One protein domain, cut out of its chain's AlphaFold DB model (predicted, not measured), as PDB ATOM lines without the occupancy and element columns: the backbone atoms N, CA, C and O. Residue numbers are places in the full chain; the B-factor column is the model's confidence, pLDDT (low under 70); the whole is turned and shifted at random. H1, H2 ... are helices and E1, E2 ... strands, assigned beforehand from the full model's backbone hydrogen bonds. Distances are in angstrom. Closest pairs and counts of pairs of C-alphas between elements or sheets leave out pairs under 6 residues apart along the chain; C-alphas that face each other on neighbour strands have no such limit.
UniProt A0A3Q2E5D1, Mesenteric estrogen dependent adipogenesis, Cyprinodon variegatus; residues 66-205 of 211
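AT A GLANCE: This is residues 66 to 205 of the 211 residues of the protein "Mesenteric estrogen dependent adipogenesis" of Cyprinodon variegatus (UniProt A0A3Q2E5D1). Look for a flat model in which two helices, H1 and H2, cover one face of a small four-stranded sheet, while a long twisted hairpin, E2 and E3, reaches away from this layered part to a tip, residues 100 to 105, that sticks out free. E5 pairs with the hairpin partway along it and runs on into E6 of the small sheet, linking the two sheets; H3 sits beside E5. The printed part has 140 residues, with four named helices and seven named strands in the order E1 H1 E2 E3 H2 E4 H3 E5 E6 H4 E7, class mixed. The small sheet, E1 E6 E4 E7, is mixed and the other, E3 E2 E5, antiparallel. The whole is loose, with a radius of gyration of the C-alphas of 18.3 A and spans of 50 by 43 by 19 A.

IN THESE COORDINATES: Find C-alpha 66 at (-25.913, 24.279, 26.620), where E1, residues 66 to 69, begins. H1 follows at residues 72 to 82, 15.2 A long. From C-alpha 86 at (-11.481, 15.317, 23.749), E2 runs 45.0 A to residue 101; E3, residues 104 to 120, returns over 43.2 A and bends by 67 degrees at residue 113. Next come H2, residues 124 to 137, 19.8 A; E4, 146 to 151; H3, 153 to 161; E5, 174 to 177; E6, 180 to 185; H4, 193 to 196; and E7, 201 to 205, ending at (-12.295, 32.722, 23.177).

HOW THE PARTS SIT: In the small sheet, E1 and E6 are parallel, with N 69 and O 184 2.8 A apart. E6 and E4 are antiparallel, with N 183 and O 148 at 2.8 A. E4 and E7 are parallel, with N 202 and O 147 at 2.8 A. H1 and H2 are on the same face, at heights over the sheet of 10.0 A and 9.8 A. They are close but not clearly touching; their closest C-alphas, Leu 82 and Leu 130, are 7.7 A apart. H4 only grazes this sheet, with residues 194 to 195. In the strongly twisted second sheet, the hairpin E2 and E3 has N 93 and O 113 at 2.8 A, and antiparallel E2 and E5 have N 94 and O 175 at 2.8 A. H3 only just stands at this sheet's level, at a height of 4.0 A. In H1, H2 and H3 every O i to N i+4 pair is within hydrogen-bond range; H4 is too short for one.

THE WHOLE: The two farthest C-alphas, Trp 73 and Asn 102, are 55.2 A apart. The printed part has no cut. The link from H3 to E5, 12 residues, is long. Look for pLDDT under 70 at residues 99 to 105, 137 to 144 and 188 to 199.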
ATOM      1  N   LYS A  66     -25.641  23.540  25.384       92.06
ATOM      2  CA  LYS A  66     -25.913  24.279  26.620       92.06
ATOM      3  C   LYS A  66     -26.027  23.285  27.763       92.06
ATOM      4  O   LYS A  66     -27.130  22.839  28.073       92.06
ATOM      5  N   PHE A  67     -24.904  22.992  28.402       91.75
ATOM      6  CA  PHE A  67     -24.871  22.087  29.540       91.75
ATOM      7  C   PHE A  67     -25.188  22.839  30.836       91.75
ATOM      8  O   PHE A  67     -24.674  23.937  31.064       91.75
ATOM      9  N   LYS A  68     -26.067  22.269  31.665       91.44
ATOM     10  CA  LYS A  68     -26.467  22.834  32.958       91.44
ATOM     11  C   LYS A  68     -25.900  21.978  34.081       91.44
ATOM     12  O   LYS A  68     -26.012  20.762  34.028       91.44
ATOM     13  N   MET A  69     -25.331  22.645  35.072       89.62
ATOM     14  CA  MET A  69     -24.783  22.072  36.290       89.62
ATOM     15  C   MET A  69     -25.520  22.675  37.480       89.62
ATOM     16  O   MET A  69     -25.798  23.878  37.491       89.62
ATOM     17  N   HIS A  70     -25.816  21.834  38.459       85.25
ATOM     18  CA  HIS A  70     -26.604  22.161  39.644       85.25
ATOM     19  C   HIS A  70     -25.834  21.935  40.948       85.25
ATOM     20  O   HIS A  70     -26.339  22.244  42.018       85.25
ATOM     21  N   SER A  71     -24.614  21.397  40.887       83.81
ATOM     22  CA  SER A  71     -23.787  21.195  42.076       83.81
ATOM     23  C   SER A  71     -22.323  21.533  41.827       83.81
ATOM     24  O   SER A  71     -21.819  21.449  40.702       83.81
ATOM     25  N   LEU A  72     -21.610  21.883  42.903       81.38
ATOM     26  CA  LEU A  72     -20.160  22.095  42.856       81.38
ATOM     27  C   LEU A  72     -19.428  20.848  42.352       81.38
ATOM     28  O   LEU A  72     -18.454  20.968  41.616       81.38
ATOM     29  N   TRP A  73     -19.918  19.656  42.700       85.12
ATOM     30  CA  TRP A  73     -19.336  18.400  42.239       85.12
ATOM     31  C   TRP A  73     -19.474  18.219  40.723       85.12
ATOM     32  O   TRP A  73     -18.490  17.887  40.061       85.12
ATOM     33  N   GLU A  74     -20.655  18.491  40.154       88.94
ATOM     34  CA  GLU A  74     -20.862  18.463  38.697       88.94
ATOM     35  C   GLU A  74     -19.941  19.453  37.991       88.94
ATOM     36  O   GLU A  74     -19.329  19.117  36.978       88.94
ATOM     37  N   TYR A  75     -19.777  20.647  38.564       86.19
ATOM     38  CA  TYR A  75     -18.839  21.636  38.058       86.19
ATOM     39  C   TYR A  75     -17.384  21.145  38.106       86.19
ATOM     40  O   TYR A  75     -16.690  21.193  37.090       86.19
ATOM     41  N   THR A  76     -16.908  20.635  39.246       87.19
ATOM     42  CA  THR A  76     -15.536  20.122  39.379       87.19
ATOM     43  C   THR A  76     -15.287  18.951  38.425       87.19
ATOM     44  O   THR A  76     -14.234  18.886  37.786       87.19
ATOM     45  N   SER A  77     -16.263  18.053  38.279       91.75
ATOM     46  CA  SER A  77     -16.208  16.923  37.348       91.75
ATOM     47  C   SER A  77     -16.172  17.381  35.884       91.75
ATOM     48  O   SER A  77     -15.337  16.914  35.102       91.75
ATOM     49  N   MET A  78     -17.011  18.357  35.518       92.69
ATOM     50  CA  MET A  78     -17.029  18.954  34.182       92.69
ATOM     51  C   MET A  78     -15.714  19.664  33.872       92.69
ATOM     52  O   MET A  78     -15.123  19.426  32.821       92.69
ATOM     53  N   ARG A  79     -15.199  20.472  34.805       92.00
ATOM     54  CA  ARG A  79     -13.893  21.122  34.673       92.00
ATOM     55  C   ARG A  79     -12.792  20.091  34.453       92.00
ATOM     56  O   ARG A  79     -12.042  20.211  33.493       92.00
ATOM     57  N   LYS A  80     -12.717  19.048  35.284       93.50
ATOM     58  CA  LYS A  80     -11.734  17.970  35.107       93.50
ATOM     59  C   LYS A  80     -11.858  17.324  33.725       93.50
ATOM     60  O   LYS A  80     -10.845  17.084  33.075       93.50
ATOM     61  N   SER A  81     -13.084  17.078  33.268       94.81
ATOM     62  CA  SER A  81     -13.346  16.468  31.963       94.81
ATOM     63  C   SER A  81     -12.918  17.379  30.807       94.81
ATOM     64  O   SER A  81     -12.230  16.912  29.907       94.81
ATOM     65  N   LEU A  82     -13.225  18.680  30.848       94.38
ATOM     66  CA  LEU A  82     -12.800  19.652  29.826       94.38
ATOM     67  C   LEU A  82     -11.276  19.750  29.695       94.38
ATOM     68  O   LEU A  82     -10.780  20.039  28.617       94.38
ATOM     69  N   LEU A  83     -10.544  19.509  30.784       95.06
ATOM     70  CA  LEU A  83      -9.085  19.629  30.854       95.06
ATOM     71  C   LEU A  83      -8.339  18.301  30.634       95.06
ATOM     72  O   LEU A  83      -7.126  18.233  30.841       95.06
ATOM     73  N   SER A  84      -9.056  17.224  30.303       94.25
ATOM     74  CA  SER A  84      -8.467  15.887  30.129       94.25
ATOM     75  C   SER A  84      -9.034  15.086  28.961       94.25
ATOM     76  O   SER A  84      -8.346  14.204  28.458       94.25
ATOM     77  N   LYS A  85     -10.264  15.374  28.526       95.25
ATOM     78  CA  LYS A  85     -10.963  14.646  27.461       95.25
ATOM     79  C   LYS A  85     -10.939  15.409  26.143       95.25
ATOM     80  O   LYS A  85     -10.734  16.624  26.104       95.25
ATOM     81  N   LYS A  86     -11.227  14.695  25.053       94.62
ATOM     82  CA  LYS A  86     -11.481  15.317  23.749       94.62
ATOM     83  C   LYS A  86     -12.887  15.900  23.712       94.62
ATOM     84  O   LYS A  86     -13.855  15.230  24.063       94.62
ATOM     85  N   ILE A  87     -12.989  17.144  23.273       95.50
ATOM     86  CA  ILE A  87     -14.218  17.919  23.181       95.50
ATOM     87  C   ILE A  87     -14.650  17.958  21.717       95.50
ATOM     88  O   ILE A  87     -13.874  18.359  20.855       95.50
ATOM     89  N   TYR A  88     -15.891  17.574  21.446       95.12
ATOM     90  CA  TYR A  88     -16.476  17.519  20.113       95.12
ATOM     91  C   TYR A  88     -17.614  18.523  19.998       95.12
ATOM     92  O   TYR A  88     -18.574  18.483  20.773       95.12
ATOM     93  N   VAL A  89     -17.517  19.406  19.009       95.19
ATOM     94  CA  VAL A  89     -18.512  20.444  18.728       95.19
ATOM     95  C   VAL A  89     -18.840  20.419  17.246       95.19
ATOM     96  O   VAL A  89     -17.948  20.326  16.405       95.19
ATOM     97  N   LEU A  90     -20.124  20.504  16.918       94.06
ATOM     98  CA  LEU A  90     -20.570  20.637  15.543       94.06
ATOM     99  C   LEU A  90     -20.658  22.115  15.187       94.06
ATOM    100  O   LEU A  90     -21.339  22.885  15.865       94.06
ATOM    101  N   VAL A  91     -20.015  22.471  14.085       93.06
ATOM    102  CA  VAL A  91     -19.993  23.823  13.541       93.06
ATOM    103  C   VAL A  91     -20.501  23.801  12.105       93.06
ATOM    104  O   VAL A  91     -20.273  22.846  11.357       93.06
ATOM    105  N   SER A  92     -21.203  24.859  11.721       91.62
ATOM    106  CA  SER A  92     -21.810  24.978  10.398       91.62
ATOM    107  C   SER A  92     -21.132  26.122   9.655       91.62
ATOM    108  O   SER A  92     -21.054  27.239  10.161       91.62
ATOM    109  N   LEU A  93     -20.619  25.838   8.464       90.75
ATOM    110  CA  LEU A  93     -20.108  26.845   7.548       90.75
ATOM    111  C   LEU A  93     -21.258  27.291   6.648       90.75
ATOM    112  O   LEU A  93     -21.825  26.477   5.913       90.75
ATOM    113  N   CYS A  94     -21.597  28.572   6.704       89.12
ATOM    114  CA  CYS A  94     -22.761  29.133   6.036       89.12
ATOM    115  C   CYS A  94     -22.379  30.231   5.039       89.12
ATOM    116  O   CYS A  94     -21.452  31.004   5.281       89.12
ATOM    117  N   ASP A  95     -23.134  30.321   3.944       87.88
ATOM    118  CA  ASP A  95     -23.125  31.462   3.030       87.88
ATOM    119  C   ASP A  95     -24.089  32.531   3.539       87.88
ATOM    120  O   ASP A  95     -25.285  32.266   3.712       87.88
ATOM    121  N   GLN A  96     -23.576  33.736   3.770       82.94
ATOM    122  CA  GLN A  96     -24.397  34.894   4.085       82.94
ATOM    123  C   GLN A  96     -24.777  35.640   2.820       82.94
ATOM    124  O   GLN A  96     -24.013  36.444   2.280       82.94
ATOM    125  N   THR A  97     -26.026  35.451   2.408       75.81
ATOM    126  CA  THR A  97     -26.632  36.276   1.373       75.81
ATOM    127  C   THR A  97     -27.342  37.456   2.029       75.81
ATOM    128  O   THR A  97     -28.234  37.294   2.867       75.81
ATOM    129  N   ILE A  98     -26.943  38.669   1.651       75.06
ATOM    130  CA  ILE A  98     -27.618  39.896   2.064       75.06
ATOM    131  C   ILE A  98     -28.643  40.238   0.986       75.06
ATOM    132  O   ILE A  98     -28.280  40.620  -0.123       75.06
ATOM    133  N   LEU A  99     -29.926  40.105   1.312       69.25
ATOM    134  CA  LEU A  99     -31.017  40.545   0.452       69.25
ATOM    135  C   LEU A  99     -31.422  41.962   0.863       69.25
ATOM    136  O   LEU A  99     -31.948  42.195   1.956       69.25
ATOM    137  N   GLU A 100     -31.166  42.926  -0.015       63.03
ATOM    138  CA  GLU A 100     -31.631  44.299   0.154       63.03
ATOM    139  C   GLU A 100     -32.995  44.448  -0.518       63.03
ATOM    140  O   GLU A 100     -33.130  44.392  -1.736       63.03
ATOM    141  N   THR A 101     -34.032  44.609   0.303       65.50
ATOM    142  CA  THR A 101     -35.358  45.018  -0.171       65.50
ATOM    143  C   THR A 101     -35.587  46.478   0.190       65.50
ATOM    144  O   THR A 101     -35.077  46.948   1.207       65.50
ATOM    145  N   ASN A 102     -36.404  47.180  -0.603       64.75
ATOM    146  CA  ASN A 102     -36.672  48.627  -0.521       64.75
ATOM    147  C   ASN A 102     -37.115  49.162   0.863       64.75
ATOM    148  O   ASN A 102     -37.315  50.364   1.011       64.75
ATOM    149  N   LYS A 103     -37.306  48.305   1.880       68.25
ATOM    150  CA  LYS A 103     -37.667  48.694   3.253       68.25
ATOM    151  C   LYS A 103     -36.915  47.954   4.374       68.25
ATOM    152  O   LYS A 103     -37.149  48.286   5.533       68.25
ATOM    153  N   LYS A 104     -36.043  46.970   4.089       63.97
ATOM    154  CA  LYS A 104     -35.248  46.248   5.111       63.97
ATOM    155  C   LYS A 104     -34.134  45.395   4.491       63.97
ATOM    156  O   LYS A 104     -34.316  44.774   3.444       63.97
ATOM    157  N   ARG A 105     -33.008  45.310   5.202       67.88
ATOM    158  CA  ARG A 105     -31.907  44.381   4.915       67.88
ATOM    159  C   ARG A 105     -32.211  43.044   5.591       67.88
ATOM    160  O   ARG A 105     -32.315  42.998   6.816       67.88
ATOM    161  N   VAL A 106     -32.401  41.982   4.813       72.56
ATOM    162  CA  VAL A 106     -32.631  40.624   5.325       72.56
ATOM    163  C   VAL A 106     -31.358  39.824   5.089       72.56
ATOM    164  O   VAL A 106     -30.945  39.631   3.950       72.56
ATOM    165  N   VAL A 107     -30.716  39.385   6.170       73.75
ATOM    166  CA  VAL A 107     -29.572  38.471   6.093       73.75
ATOM    167  C   VAL A 107     -30.123  37.054   6.140       73.75
ATOM    168  O   VAL A 107     -30.722  36.657   7.140       73.75
ATOM    169  N   THR A 108     -29.955  36.306   5.055       75.56
ATOM    170  CA  THR A 108     -30.286  34.881   5.000       75.56
ATOM    171  C   THR A 108     -29.000  34.077   5.030       75.56
ATOM    172  O   THR A 108     -28.084  34.345   4.253       75.56
ATOM    173  N   SER A 109     -28.944  33.095   5.923       79.50
ATOM    174  CA  SER A 109     -27.812  32.188   6.067       79.50
ATOM    175  C   SER A 109     -28.188  30.828   5.494       79.50
ATOM    176  O   SER A 109     -29.224  30.263   5.857       79.50
ATOM    177  N   ARG A 110     -27.378  30.314   4.568       84.25
ATOM    178  CA  ARG A 110     -27.535  28.965   4.019       84.25
ATOM    179  C   ARG A 110     -26.356  28.112   4.459       84.25
ATOM    180  O   ARG A 110     -25.226  28.407   4.086       84.25
ATOM    181  N   VAL A 111     -26.624  27.020   5.174       86.38
ATOM    182  CA  VAL A 111     -25.592  26.032   5.519       86.38
ATOM    183  C   VAL A 111     -25.024  25.436   4.229       86.38
ATOM    184  O   VAL A 111     -25.757  24.851   3.428       86.38
ATOM    185  N   LEU A 112     -23.722  25.621   4.020       87.06
ATOM    186  CA  LEU A 112     -22.971  25.036   2.912       87.06
ATOM    187  C   LEU A 112     -22.418  23.672   3.310       87.06
ATOM    188  O   LEU A 112     -22.530  22.719   2.546       87.06
ATOM    189  N   GLN A 113     -21.820  23.597   4.502       89.00
ATOM    190  CA  GLN A 113     -21.115  22.411   4.969       89.00
ATOM    191  C   GLN A 113     -21.097  22.347   6.498       89.00
ATOM    192  O   GLN A 113     -20.966  23.367   7.170       89.00
ATOM    193  N   GLU A 114     -21.175  21.138   7.048       91.19
ATOM    194  CA  GLU A 114     -21.061  20.892   8.486       91.19
ATOM    195  C   GLU A 114     -19.753  20.172   8.814       91.19
ATOM    196  O   GLU A 114     -19.324  19.253   8.101       91.19
ATOM    197  N   TYR A 115     -19.138  20.579   9.921       91.81
ATOM    198  CA  TYR A 115     -17.892  20.021  10.422       91.81
ATOM    199  C   TYR A 115     -18.018  19.676  11.901       91.81
ATOM    200  O   TYR A 115     -18.713  20.344  12.665       91.81
ATOM    201  N   ILE A 116     -17.302  18.640  12.311       92.81
ATOM    202  CA  ILE A 116     -17.065  18.303  13.707       92.81
ATOM    203  C   ILE A 116     -15.662  18.779  14.051       92.81
ATOM    204  O   ILE A 116     -14.665  18.291  13.508       92.81
ATOM    205  N   LEU A 117     -15.605  19.746  14.955       93.81
ATOM    206  CA  LEU A 117     -14.382  20.213  15.574       93.81
ATOM    207  C   LEU A 117     -14.083  19.324  16.783       93.81
ATOM    208  O   LEU A 117     -14.918  19.186  17.674       93.81
ATOM    209  N   SER A 118     -12.897  18.727  16.802       93.81
ATOM    210  CA  SER A 118     -12.364  17.949  17.918       93.81
ATOM    211  C   SER A 118     -11.210  18.716  18.546       93.81
ATOM    212  O   SER A 118     -10.213  18.987  17.879       93.81
ATOM    213  N   ILE A 119     -11.332  19.020  19.832       94.62
ATOM    214  CA  ILE A 119     -10.376  19.791  20.625       94.62
ATOM    215  C   ILE A 119      -9.856  18.883  21.739       94.62
ATOM    216  O   ILE A 119     -10.630  18.384  22.548       94.62
ATOM    217  N   ASP A 120      -8.553  18.652  21.794       94.19
ATOM    218  CA  ASP A 120      -7.915  17.879  22.852       94.19
ATOM    219  C   ASP A 120      -7.733  18.745  24.102       94.19
ATOM    220  O   ASP A 120      -6.773  19.507  24.220       94.19
ATOM    221  N   GLY A 121      -8.661  18.625  25.052       93.19
ATOM    222  CA  GLY A 121      -8.596  19.337  26.324       93.19
ATOM    223  C   GLY A 121      -7.388  18.960  27.185       93.19
ATOM    224  O   GLY A 121      -7.003  19.734  28.059       93.19
ATOM    225  N   GLY A 122      -6.770  17.799  26.933       92.12
ATOM    226  CA  GLY A 122      -5.547  17.353  27.598       92.12
ATOM    227  C   GLY A 122      -4.266  17.945  27.002       92.12
ATOM    228  O   GLY A 122      -3.214  17.875  27.641       92.12
ATOM    229  N   ASN A 123      -4.328  18.560  25.815       93.25
ATOM    230  CA  ASN A 123      -3.175  19.228  25.218       93.25
ATOM    231  C   ASN A 123      -2.711  20.389  26.124       93.25
ATOM    232  O   ASN A 123      -3.540  21.231  26.468       93.25
ATOM    233  N   PRO A 124      -1.413  20.508  26.474       92.31
ATOM    234  CA  PRO A 124      -0.942  21.501  27.443       92.31
ATOM    235  C   PRO A 124      -1.349  22.947  27.135       92.31
ATOM    236  O   PRO A 124      -1.725  23.687  28.043       92.31
ATOM    237  N   MET A 125      -1.316  23.348  25.860       91.56
ATOM    238  CA  MET A 125      -1.631  24.718  25.461       91.56
ATOM    239  C   MET A 125      -3.138  24.985  25.504       91.56
ATOM    240  O   MET A 125      -3.572  26.031  25.986       91.56
ATOM    241  N   ILE A 126      -3.948  24.030  25.039       92.88
ATOM    242  CA  ILE A 126      -5.416  24.118  25.094       92.88
ATOM    243  C   ILE A 126      -5.887  24.088  26.548       92.88
ATOM    244  O   ILE A 126      -6.696  24.921  26.954       92.88
ATOM    245  N   LYS A 127      -5.330  23.172  27.344       94.50
ATOM    246  CA  LYS A 127      -5.591  23.035  28.773       94.50
ATOM    247  C   LYS A 127      -5.329  24.343  29.510       94.50
ATOM    248  O   LYS A 127      -6.209  24.812  30.222       94.50
ATOM    249  N   TRP A 128      -4.174  24.969  29.280       93.06
ATOM    250  CA  TRP A 128      -3.841  26.258  29.887       93.06
ATOM    251  C   TRP A 128      -4.834  27.363  29.497       93.06
ATOM    252  O   TRP A 128      -5.261  28.143  30.349       93.06
ATOM    253  N   GLN A 129      -5.245  27.427  28.224       92.88
ATOM    254  CA  GLN A 129      -6.250  28.396  27.772       92.88
ATOM    255  C   GLN A 129      -7.616  28.161  28.428       92.88
ATOM    256  O   GLN A 129      -8.259  29.122  28.851       92.88
ATOM    257  N   LEU A 130      -8.049  26.900  28.534       92.94
ATOM    258  CA  LEU A 130      -9.294  26.515  29.198       92.94
ATOM    259  C   LEU A 130      -9.249  26.824  30.697       92.94
ATOM    260  O   LEU A 130     -10.193  27.416  31.206       92.94
ATOM    261  N   GLU A 131      -8.167  26.478  31.399       92.69
ATOM    262  CA  GLU A 131      -7.977  26.796  32.822       92.69
ATOM    263  C   GLU A 131      -8.054  28.300  33.053       92.69
ATOM    264  O   GLU A 131      -8.895  28.759  33.824       92.69
ATOM    265  N   LYS A 132      -7.260  29.075  32.309       91.25
ATOM    266  CA  LYS A 132      -7.247  30.534  32.415       91.25
ATOM    267  C   LYS A 132      -8.609  31.149  32.089       91.25
ATOM    268  O   LYS A 132      -9.041  32.073  32.774       91.25
ATOM    269  N   GLY A 133      -9.275  30.665  31.041       88.44
ATOM    270  CA  GLY A 133     -10.594  31.144  30.630       88.44
ATOM    271  C   GLY A 133     -11.664  30.842  31.673       88.44
ATOM    272  O   GLY A 133     -12.443  31.724  32.031       88.44
ATOM    273  N   LEU A 134     -11.673  29.625  32.217       87.81
ATOM    274  CA  LEU A 134     -12.579  29.236  33.292       87.81
ATOM    275  C   LEU A 134     -12.293  30.054  34.558       87.81
ATOM    276  O   LEU A 134     -13.210  30.674  35.075       87.81
ATOM    277  N   ASP A 135     -11.043  30.164  35.006       86.00
ATOM    278  CA  ASP A 135     -10.693  30.917  36.221       86.00
ATOM    279  C   ASP A 135     -11.028  32.406  36.124       86.00
ATOM    280  O   ASP A 135     -11.500  32.996  37.089       86.00
ATOM    281  N   TRP A 136     -10.852  33.018  34.951       76.38
ATOM    282  CA  TRP A 136     -11.218  34.419  34.737       76.38
ATOM    283  C   TRP A 136     -12.736  34.638  34.731       76.38
ATOM    284  O   TRP A 136     -13.231  35.697  35.119       76.38
ATOM    285  N   THR A 137     -13.492  33.666  34.222       66.75
ATOM    286  CA  THR A 137     -14.945  33.798  34.044       66.75
ATOM    287  C   THR A 137     -15.748  33.384  35.270       66.75
ATOM    288  O   THR A 137     -16.945  33.668  35.338       66.75
ATOM    289  N   LEU A 138     -15.097  32.774  36.254       63.44
ATOM    290  CA  LEU A 138     -15.707  32.355  37.501       63.44
ATOM    291  C   LEU A 138     -15.489  33.419  38.566       63.44
ATOM    292  O   LEU A 138     -14.366  33.760  38.922       63.44
ATOM    293  N   SER A 139     -16.594  33.948  39.076       52.62
ATOM    294  CA  SER A 139     -16.573  34.772  40.276       52.62
ATOM    295  C   SER A 139     -16.101  33.905  41.444       52.62
ATOM    296  O   SER A 139     -16.652  32.831  41.677       52.62
ATOM    297  N   SER A 140     -15.091  34.361  42.186       49.94
ATOM    298  CA  SER A 140     -14.555  33.690  43.382       49.94
ATOM    299  C   SER A 140     -15.564  33.566  44.538       49.94
ATOM    300  O   SER A 140     -15.196  33.138  45.632       49.94
ATOM    301  N   VAL A 141     -16.820  33.970  44.337       50.31
ATOM    302  CA  VAL A 141     -17.865  34.015  45.355       50.31
ATOM    303  C   VAL A 141     -18.707  32.741  45.281       50.31
ATOM    304  O   VAL A 141     -19.472  32.517  44.343       50.31
ATOM    305  N   ALA A 142     -18.574  31.889  46.298       55.88
ATOM    306  CA  ALA A 142     -19.487  30.773  46.512       55.88
ATOM    307  C   ALA A 142     -20.923  31.309  46.660       55.88
ATOM    308  O   ALA A 142     -21.172  32.164  47.507       55.88
ATOM    309  N   GLY A 143     -21.858  30.816  45.844       60.50
ATOM    310  CA  GLY A 143     -23.266  31.222  45.903       60.50
ATOM    311  C   GLY A 143     -23.838  31.824  44.616       60.50
ATOM    312  O   GLY A 143     -25.050  31.971  44.538       60.50
ATOM    313  N   GLU A 144     -23.039  32.112  43.589       69.38
ATOM    314  CA  GLU A 144     -23.531  32.781  42.373       69.38
ATOM    315  C   GLU A 144     -23.793  31.801  41.216       69.38
ATOM    316  O   GLU A 144     -22.967  30.926  40.933       69.38
ATOM    317  N   SER A 145     -24.914  31.959  40.496       76.31
ATOM    318  CA  SER A 145     -25.113  31.263  39.218       76.31
ATOM    319  C   SER A 145     -24.401  32.011  38.103       76.31
ATOM    320  O   SER A 145     -24.593  33.214  37.912       76.31
ATOM    321  N   TYR A 146     -23.637  31.296  37.285       77.12
ATOM    322  CA  TYR A 146     -22.901  31.882  36.172       77.12
ATOM    323  C   TYR A 146     -23.144  31.136  34.866       77.12
ATOM    324  O   TYR A 146     -23.465  29.947  34.811       77.12
ATOM    325  N   ARG A 147     -22.973  31.873  33.771       85.50
ATOM    326  CA  ARG A 147     -23.033  31.347  32.413       85.50
ATOM    327  C   ARG A 147     -21.724  31.675  31.717       85.50
ATOM    328  O   ARG A 147     -21.462  32.849  31.473       85.50
ATOM    329  N   VAL A 148     -20.970  30.646  31.348       88.94
ATOM    330  CA  VAL A 148     -19.733  30.781  30.574       88.94
ATOM    331  C   VAL A 148     -19.963  30.265  29.164       88.94
ATOM    332  O   VAL A 148     -20.380  29.124  28.970       88.94
ATOM    333  N   GLU A 149     -19.717  31.112  28.176       92.38
ATOM    334  CA  GLU A 149     -19.700  30.742  26.764       92.38
ATOM    335  C   GLU A 149     -18.258  30.622  26.264       92.38
ATOM    336  O   GLU A 149     -17.460  31.546  26.418       92.38
ATOM    337  N   ILE A 150     -17.936  29.472  25.677       94.00
ATOM    338  CA  ILE A 150     -16.641  29.192  25.067       94.00
ATOM    339  C   ILE A 150     -16.799  29.411  23.566       94.00
ATOM    340  O   ILE A 150     -17.517  28.661  22.903       94.00
ATOM    341  N   ASP A 151     -16.152  30.453  23.052       94.06
ATOM    342  CA  ASP A 151     -16.181  30.847  21.642       94.06
ATOM    343  C   ASP A 151     -14.995  30.225  20.884       94.06
ATOM    344  O   ASP A 151     -13.841  30.311  21.311       94.06
ATOM    345  N   LEU A 152     -15.301  29.572  19.764       94.44
ATOM    346  CA  LEU A 152     -14.386  28.803  18.918       94.44
ATOM    347  C   LEU A 152     -14.109  29.500  17.581       94.44
ATOM    348  O   LEU A 152     -13.403  28.950  16.738       94.44
ATOM    349  N   LYS A 153     -14.657  30.699  17.359       92.00
ATOM    350  CA  LYS A 153     -14.564  31.403  16.079       92.00
ATOM    351  C   LYS A 153     -13.119  31.660  15.645       92.00
ATOM    352  O   LYS A 153     -12.800  31.417  14.488       92.00
ATOM    353  N   GLU A 154     -12.239  32.058  16.565       91.00
ATOM    354  CA  GLU A 154     -10.817  32.300  16.252       91.00
ATOM    355  C   GLU A 154     -10.084  31.015  15.825       91.00
ATOM    356  O   GLU A 154      -9.259  31.055  14.915       91.00
ATOM    357  N   ILE A 155     -10.416  29.860  16.416       90.94
ATOM    358  CA  ILE A 155      -9.898  28.556  15.966       90.94
ATOM    359  C   ILE A 155     -10.365  28.262  14.539       90.94
ATOM    360  O   ILE A 155      -9.566  27.861  13.695       90.94
ATOM    361  N   LEU A 156     -11.656  28.452  14.267       90.44
ATOM    362  CA  LEU A 156     -12.243  28.146  12.964       90.44
ATOM    363  C   LEU A 156     -11.707  29.060  11.858       90.44
ATOM    364  O   LEU A 156     -11.459  28.597  10.747       90.44
ATOM    365  N   GLU A 157     -11.496  30.341  12.157       87.94
ATOM    366  CA  GLU A 157     -10.861  31.300  11.249       87.94
ATOM    367  C   GLU A 157      -9.395  30.933  10.972       87.94
ATOM    368  O   GLU A 157      -8.970  30.973   9.818       87.94
ATOM    369  N   GLY A 158      -8.644  30.497  11.992       86.12
ATOM    370  CA  GLY A 158      -7.277  29.996  11.822       86.12
ATOM    371  C   GLY A 158      -7.208  28.757  10.923       86.12
ATOM    372  O   GLY A 158      -6.462  28.735   9.947       86.12
ATOM    373  N   LEU A 159      -8.063  27.761  11.176       85.19
ATOM    374  CA  LEU A 159      -8.151  26.553  10.344       85.19
ATOM    375  C   LEU A 159      -8.596  26.873   8.907       85.19
ATOM    376  O   LEU A 159      -8.114  26.272   7.947       85.19
ATOM    377  N   ALA A 160      -9.501  27.836   8.727       82.44
ATOM    378  CA  ALA A 160      -9.886  28.304   7.399       82.44
ATOM    379  C   ALA A 160      -8.690  28.898   6.636       82.44
ATOM    380  O   ALA A 160      -8.494  28.575   5.463       82.44
ATOM    381  N   ALA A 161      -7.873  29.714   7.309       81.00
ATOM    382  CA  ALA A 161      -6.670  30.316   6.735       81.00
ATOM    383  C   ALA A 161      -5.591  29.277   6.375       81.00
ATOM    384  O   ALA A 161      -4.888  29.445   5.381       81.00
ATOM    385  N   GLU A 162      -5.505  28.173   7.121       81.19
ATOM    386  CA  GLU A 162      -4.619  27.032   6.834       81.19
ATOM    387  C   GLU A 162      -5.086  26.165   5.643       81.19
ATOM    388  O   GLU A 162      -4.405  25.217   5.252       81.19
ATOM    389  N   GLY A 163      -6.231  26.486   5.030       76.56
ATOM    390  CA  GLY A 163      -6.725  25.806   3.831       76.56
ATOM    391  C   GLY A 163      -7.563  24.557   4.104       76.56
ATOM    392  O   GLY A 163      -7.756  23.752   3.193       76.56
ATOM    393  N   PHE A 164      -8.098  24.397   5.321       76.75
ATOM    394  CA  PHE A 164      -9.014  23.296   5.648       76.75
ATOM    395  C   PHE A 164     -10.405  23.436   5.020       76.75
ATOM    396  O   PHE A 164     -11.162  22.466   4.985       76.75
ATOM    397  N   ILE A 165     -10.751  24.623   4.516       79.25
ATOM    398  CA  ILE A 165     -11.973  24.843   3.744       79.25
ATOM    399  C   ILE A 165     -11.677  24.605   2.263       79.25
ATOM    400  O   ILE A 165     -10.686  25.088   1.715       79.25
ATOM    401  N   ALA A 166     -12.570  23.874   1.597       75.06
ATOM    402  CA  ALA A 166     -12.457  23.603   0.175       75.06
ATOM    403  C   ALA A 166     -12.477  24.909  -0.653       75.06
ATOM    404  O   ALA A 166     -13.283  25.812  -0.420       75.06
ATOM    405  N   LYS A 167     -11.559  25.027  -1.624       74.12
ATOM    406  CA  LYS A 167     -11.343  26.262  -2.408       74.12
ATOM    407  C   LYS A 167     -12.583  26.719  -3.180       74.12
ATOM    408  O   LYS A 167     -12.742  27.906  -3.440       74.12
ATOM    409  N   ASP A 168     -13.461  25.791  -3.541       75.75
ATOM    410  CA  ASP A 168     -14.734  26.048  -4.213       75.75
ATOM    411  C   ASP A 168     -15.762  26.761  -3.322       75.75
ATOM    412  O   ASP A 168     -16.682  27.387  -3.851       75.75
ATOM    413  N   LEU A 169     -15.587  26.721  -1.996       77.06
ATOM    414  CA  LEU A 169     -16.421  27.436  -1.031       77.06
ATOM    415  C   LEU A 169     -15.963  28.887  -0.815       77.06
ATOM    416  O   LEU A 169     -16.757  29.718  -0.387       77.06
ATOM    417  N   MET A 170     -14.727  29.233  -1.188       72.31
ATOM    418  CA  MET A 170     -14.171  30.590  -1.031       72.31
ATOM    419  C   MET A 170     -14.851  31.643  -1.926       72.31
ATOM    420  O   MET A 170     -14.600  32.833  -1.778       72.31
ATOM    421  N   LYS A 171     -15.713  31.215  -2.860       77.56
ATOM    422  CA  LYS A 171     -16.538  32.101  -3.698       77.56
ATOM    423  C   LYS A 171     -17.761  32.683  -2.968       77.56
ATOM    424  O   LYS A 171     -18.428  33.547  -3.526       77.56
ATOM    425  N   TYR A 172     -18.080  32.171  -1.779       78.56
ATOM    426  CA  TYR A 172     -19.220  32.586  -0.958       78.56
ATOM    427  C   TYR A 172     -18.800  33.570   0.139       78.56
ATOM    428  O   TYR A 172     -17.620  33.668   0.481       78.56
ATOM    429  N   ASN A 173     -19.770  34.268   0.735       82.94
ATOM    430  CA  ASN A 173     -19.519  35.097   1.911       82.94
ATOM    431  C   ASN A 173     -19.618  34.225   3.168       82.94
ATOM    432  O   ASN A 173     -20.687  34.068   3.763       82.94
ATOM    433  N   LEU A 174     -18.499  33.586   3.506       85.38
ATOM    434  CA  LEU A 174     -18.443  32.531   4.509       85.38
ATOM    435  C   LEU A 174     -18.558  33.073   5.933       85.38
ATOM    436  O   LEU A 174     -17.791  33.938   6.352       85.38
ATOM    437  N   THR A 175     -19.457  32.479   6.714       88.00
ATOM    438  CA  THR A 175     -19.532  32.691   8.160       88.00
ATOM    439  C   THR A 175     -19.725  31.386   8.909       88.00
ATOM    440  O   THR A 175     -20.315  30.436   8.399       88.00
ATOM    441  N   TRP A 176     -19.207  31.347  10.131       89.56
ATOM    442  CA  TRP A 176     -19.351  30.207  11.021       89.56
ATOM    443  C   TRP A 176     -20.554  30.397  11.936       89.56
ATOM    444  O   TRP A 176     -20.630  31.365  12.695       89.56
ATOM    445  N   GLU A 177     -21.468  29.439  11.894       90.06
ATOM    446  CA  GLU A 177     -22.548  29.294  12.857       90.06
ATOM    447  C   GLU A 177     -22.230  28.172  13.840       90.06
ATOM    448  O   GLU A 177     -21.470  27.244  13.552       90.06
ATOM    449  N   ASN A 178     -22.849  28.247  15.020       90.19
ATOM    450  CA  ASN A 178     -22.733  27.218  16.055       90.19
ATOM    451  C   ASN A 178     -21.298  27.049  16.599       90.19
ATOM    452  O   ASN A 178     -20.985  26.042  17.222       90.19
ATOM    453  N   ALA A 179     -20.452  28.068  16.420       92.00
ATOM    454  CA  ALA A 179     -19.052  28.119  16.839       92.00
ATOM    455  C   ALA A 179     -18.850  28.359  18.349       92.00
ATOM    456  O   ALA A 179     -17.836  28.916  18.756       92.00
ATOM    457  N   SER A 180     -19.809  27.983  19.194       93.00
ATOM    458  CA  SER A 180     -19.682  28.107  20.645       93.00
ATOM    459  C   SER A 180     -20.490  27.044  21.381       93.00
ATOM    460  O   SER A 180     -21.488  26.516  20.880       93.00
ATOM    461  N   PHE A 181     -20.071  26.750  22.610       93.50
ATOM    462  CA  PHE A 181     -20.868  25.996  23.573       93.50
ATOM    463  C   PHE A 181     -20.886  26.723  24.917       93.50
ATOM    464  O   PHE A 181     -20.033  27.551  25.232       93.50
ATOM    465  N   THR A 182     -21.925  26.470  25.706       92.88
ATOM    466  CA  THR A 182     -22.196  27.171  26.958       92.88
ATOM    467  C   THR A 182     -22.234  26.192  28.122       92.88
ATOM    468  O   THR A 182     -22.984  25.215  28.099       92.88
ATOM    469  N   LEU A 183     -21.534  26.549  29.191       90.25
ATOM    470  CA  LEU A 183     -21.654  25.949  30.510       90.25
ATOM    471  C   LEU A 183     -22.494  26.875  31.393       90.25
ATOM    472  O   LEU A 183     -22.246  28.081  31.467       90.25
ATOM    473  N   LYS A 184     -23.519  26.331  32.041       88.88
ATOM    474  CA  LYS A 184     -24.359  27.054  32.999       88.88
ATOM    475  C   LYS A 184     -24.231  26.389  34.349       88.88
ATOM    476  O   LYS A 184     -24.527  25.207  34.457       88.88
ATOM    477  N   TYR A 185     -23.836  27.148  35.351       83.81
ATOM    478  CA  TYR A 185     -23.871  26.716  36.733       83.81
ATOM    479  C   TYR A 185     -24.984  27.468  37.441       83.81
ATOM    480  O   TYR A 185     -25.032  28.696  37.364       83.81
ATOM    481  N   TYR A 186     -25.870  26.728  38.094       78.19
ATOM    482  CA  TYR A 186     -26.892  27.280  38.964       78.19
ATOM    483  C   TYR A 186     -26.503  26.994  40.407       78.19
ATOM    484  O   TYR A 186     -26.256  25.847  40.766       78.19
ATOM    485  N   SER A 187     -26.423  28.052  41.199       72.31
ATOM    486  CA  SER A 187     -26.212  27.957  42.636       72.31
ATOM    487  C   SER A 187     -27.559  27.860  43.349       72.31
ATOM    488  O   SER A 187     -28.511  28.531  42.951       72.31
ATOM    489  N   ASP A 188     -27.624  27.112  44.449       64.69
ATOM    490  CA  ASP A 188     -28.808  27.012  45.321       64.69
ATOM    491  C   ASP A 188     -29.020  28.262  46.203       64.69
ATOM    492  O   ASP A 188     -29.680  28.218  47.245       64.69
ATOM    493  N   ALA A 189     -28.447  29.406  45.823       63.44
ATOM    494  CA  ALA A 189     -28.615  30.636  46.576       63.44
ATOM    495  C   ALA A 189     -30.032  31.191  46.391       63.44
ATOM    496  O   ALA A 189     -30.473  31.490  45.284       63.44
ATOM    497  N   LEU A 190     -30.721  31.410  47.514       58.91
ATOM    498  CA  LEU A 190     -32.035  32.064  47.566       58.91
ATOM    499  C   LEU A 190     -32.011  33.505  47.015       58.91
ATOM    500  O   LEU A 190     -33.057  34.053  46.674       58.91
ATOM    501  N   PHE A 191     -30.821  34.106  46.915       60.53
ATOM    502  CA  PHE A 191     -30.597  35.462  46.433       60.53
ATOM    503  C   PHE A 191     -29.440  35.498  45.435       60.53
ATOM    504  O   PHE A 191     -28.276  35.556  45.821       60.53
ATOM    505  N   ASP A 192     -29.773  35.504  44.146       66.62
ATOM    506  CA  ASP A 192     -28.802  35.521  43.049       66.62
ATOM    507  C   ASP A 192     -28.925  36.809  42.225       66.62
ATOM    508  O   ASP A 192     -29.195  36.824  41.019       66.62
ATOM    509  N   PHE A 193     -28.786  37.937  42.923       63.34
ATOM    510  CA  PHE A 193     -28.922  39.267  42.337       63.34
ATOM    511  C   PHE A 193     -27.981  39.512  41.139       63.34
ATOM    512  O   PHE A 193     -28.450  40.069  40.143       63.34
ATOM    513  N   PRO A 194     -26.700  39.082  41.141       63.44
ATOM    514  CA  PRO A 194     -25.823  39.240  39.977       63.44
ATOM    515  C   PRO A 194     -26.303  38.454  38.752       63.44
ATOM    516  O   PRO A 194     -26.191  38.943  37.620       63.44
ATOM    517  N   HIS A 195     -26.875  37.261  38.951       61.06
ATOM    518  CA  HIS A 195     -27.485  36.505  37.865       61.06
ATOM    519  C   HIS A 195     -28.763  37.171  37.347       61.06
ATOM    520  O   HIS A 195     -28.920  37.312  36.129       61.06
ATOM    521  N   TRP A 196     -29.635  37.650  38.242       61.75
ATOM    522  CA  TRP A 196     -30.868  38.363  37.883       61.75
ATOM    523  C   TRP A 196     -30.600  39.664  37.120       61.75
ATOM    524  O   TRP A 196     -31.311  39.974  36.167       61.75
ATOM    525  N   LEU A 197     -29.531  40.381  37.471       67.31
ATOM    526  CA  LEU A 197     -29.091  41.596  36.778       67.31
ATOM    527  C   LEU A 197     -28.271  41.310  35.505       67.31
ATOM    528  O   LEU A 197     -27.839  42.235  34.821       67.31
ATOM    529  N   GLY A 198     -28.054  40.037  35.154       63.38
ATOM    530  CA  GLY A 198     -27.370  39.633  33.925       63.38
ATOM    531  C   GLY A 198     -25.849  39.813  33.933       63.38
ATOM    532  O   GLY A 198     -25.220  39.595  32.896       63.38
ATOM    533  N   LEU A 199     -25.252  40.149  35.081       64.44
ATOM    534  CA  LEU A 199     -23.810  40.362  35.256       64.44
ATOM    535  C   LEU A 199     -23.008  39.050  35.292       64.44
ATOM    536  O   LEU A 199     -21.785  39.062  35.152       64.44
ATOM    537  N   SER A 200     -23.689  37.909  35.432       70.06
ATOM    538  CA  SER A 200     -23.064  36.582  35.488       70.06
ATOM    539  C   SER A 200     -22.854  35.910  34.123       70.06
ATOM    540  O   SER A 200     -22.411  34.761  34.049       70.06
ATOM    541  N   LYS A 201     -23.158  36.613  33.021       79.75
ATOM    542  CA  LYS A 201     -22.852  36.156  31.658       79.75
ATOM    543  C   LYS A 201     -21.418  36.524  31.303       79.75
ATOM    544  O   LYS A 201     -21.082  37.700  31.191       79.75
ATOM    545  N   ARG A 202     -20.589  35.512  31.084       84.75
ATOM    546  CA  ARG A 202     -19.188  35.651  30.698       84.75
ATOM    547  C   ARG A 202     -18.914  34.843  29.437       84.75
ATOM    548  O   ARG A 202     -19.586  33.848  29.163       84.75
ATOM    549  N   SER A 203     -17.913  35.262  28.681       88.44
ATOM    550  CA  SER A 203     -17.407  34.504  27.547       88.44
ATOM    551  C   SER A 203     -15.897  34.639  27.452       88.44
ATOM    552  O   SER A 203     -15.323  35.649  27.864       88.44
ATOM    553  N   PHE A 204     -15.253  33.610  26.918       90.94
ATOM    554  CA  PHE A 204     -13.858  33.678  26.507       90.94
ATOM    555  C   PHE A 204     -13.674  32.929  25.194       90.94
ATOM    556  O   PHE A 204     -14.462  32.052  24.837       90.94
ATOM    557  N   LYS A 205     -12.621  33.300  24.474       92.44
ATOM    558  CA  LYS A 205     -12.295  32.722  23.177       92.44
ATOM    559  C   LYS A 205     -11.141  31.751  23.319       92.44
ATOM    560  O   LYS A 205     -10.148  32.077  23.972       92.44
TER     561      LYS A 205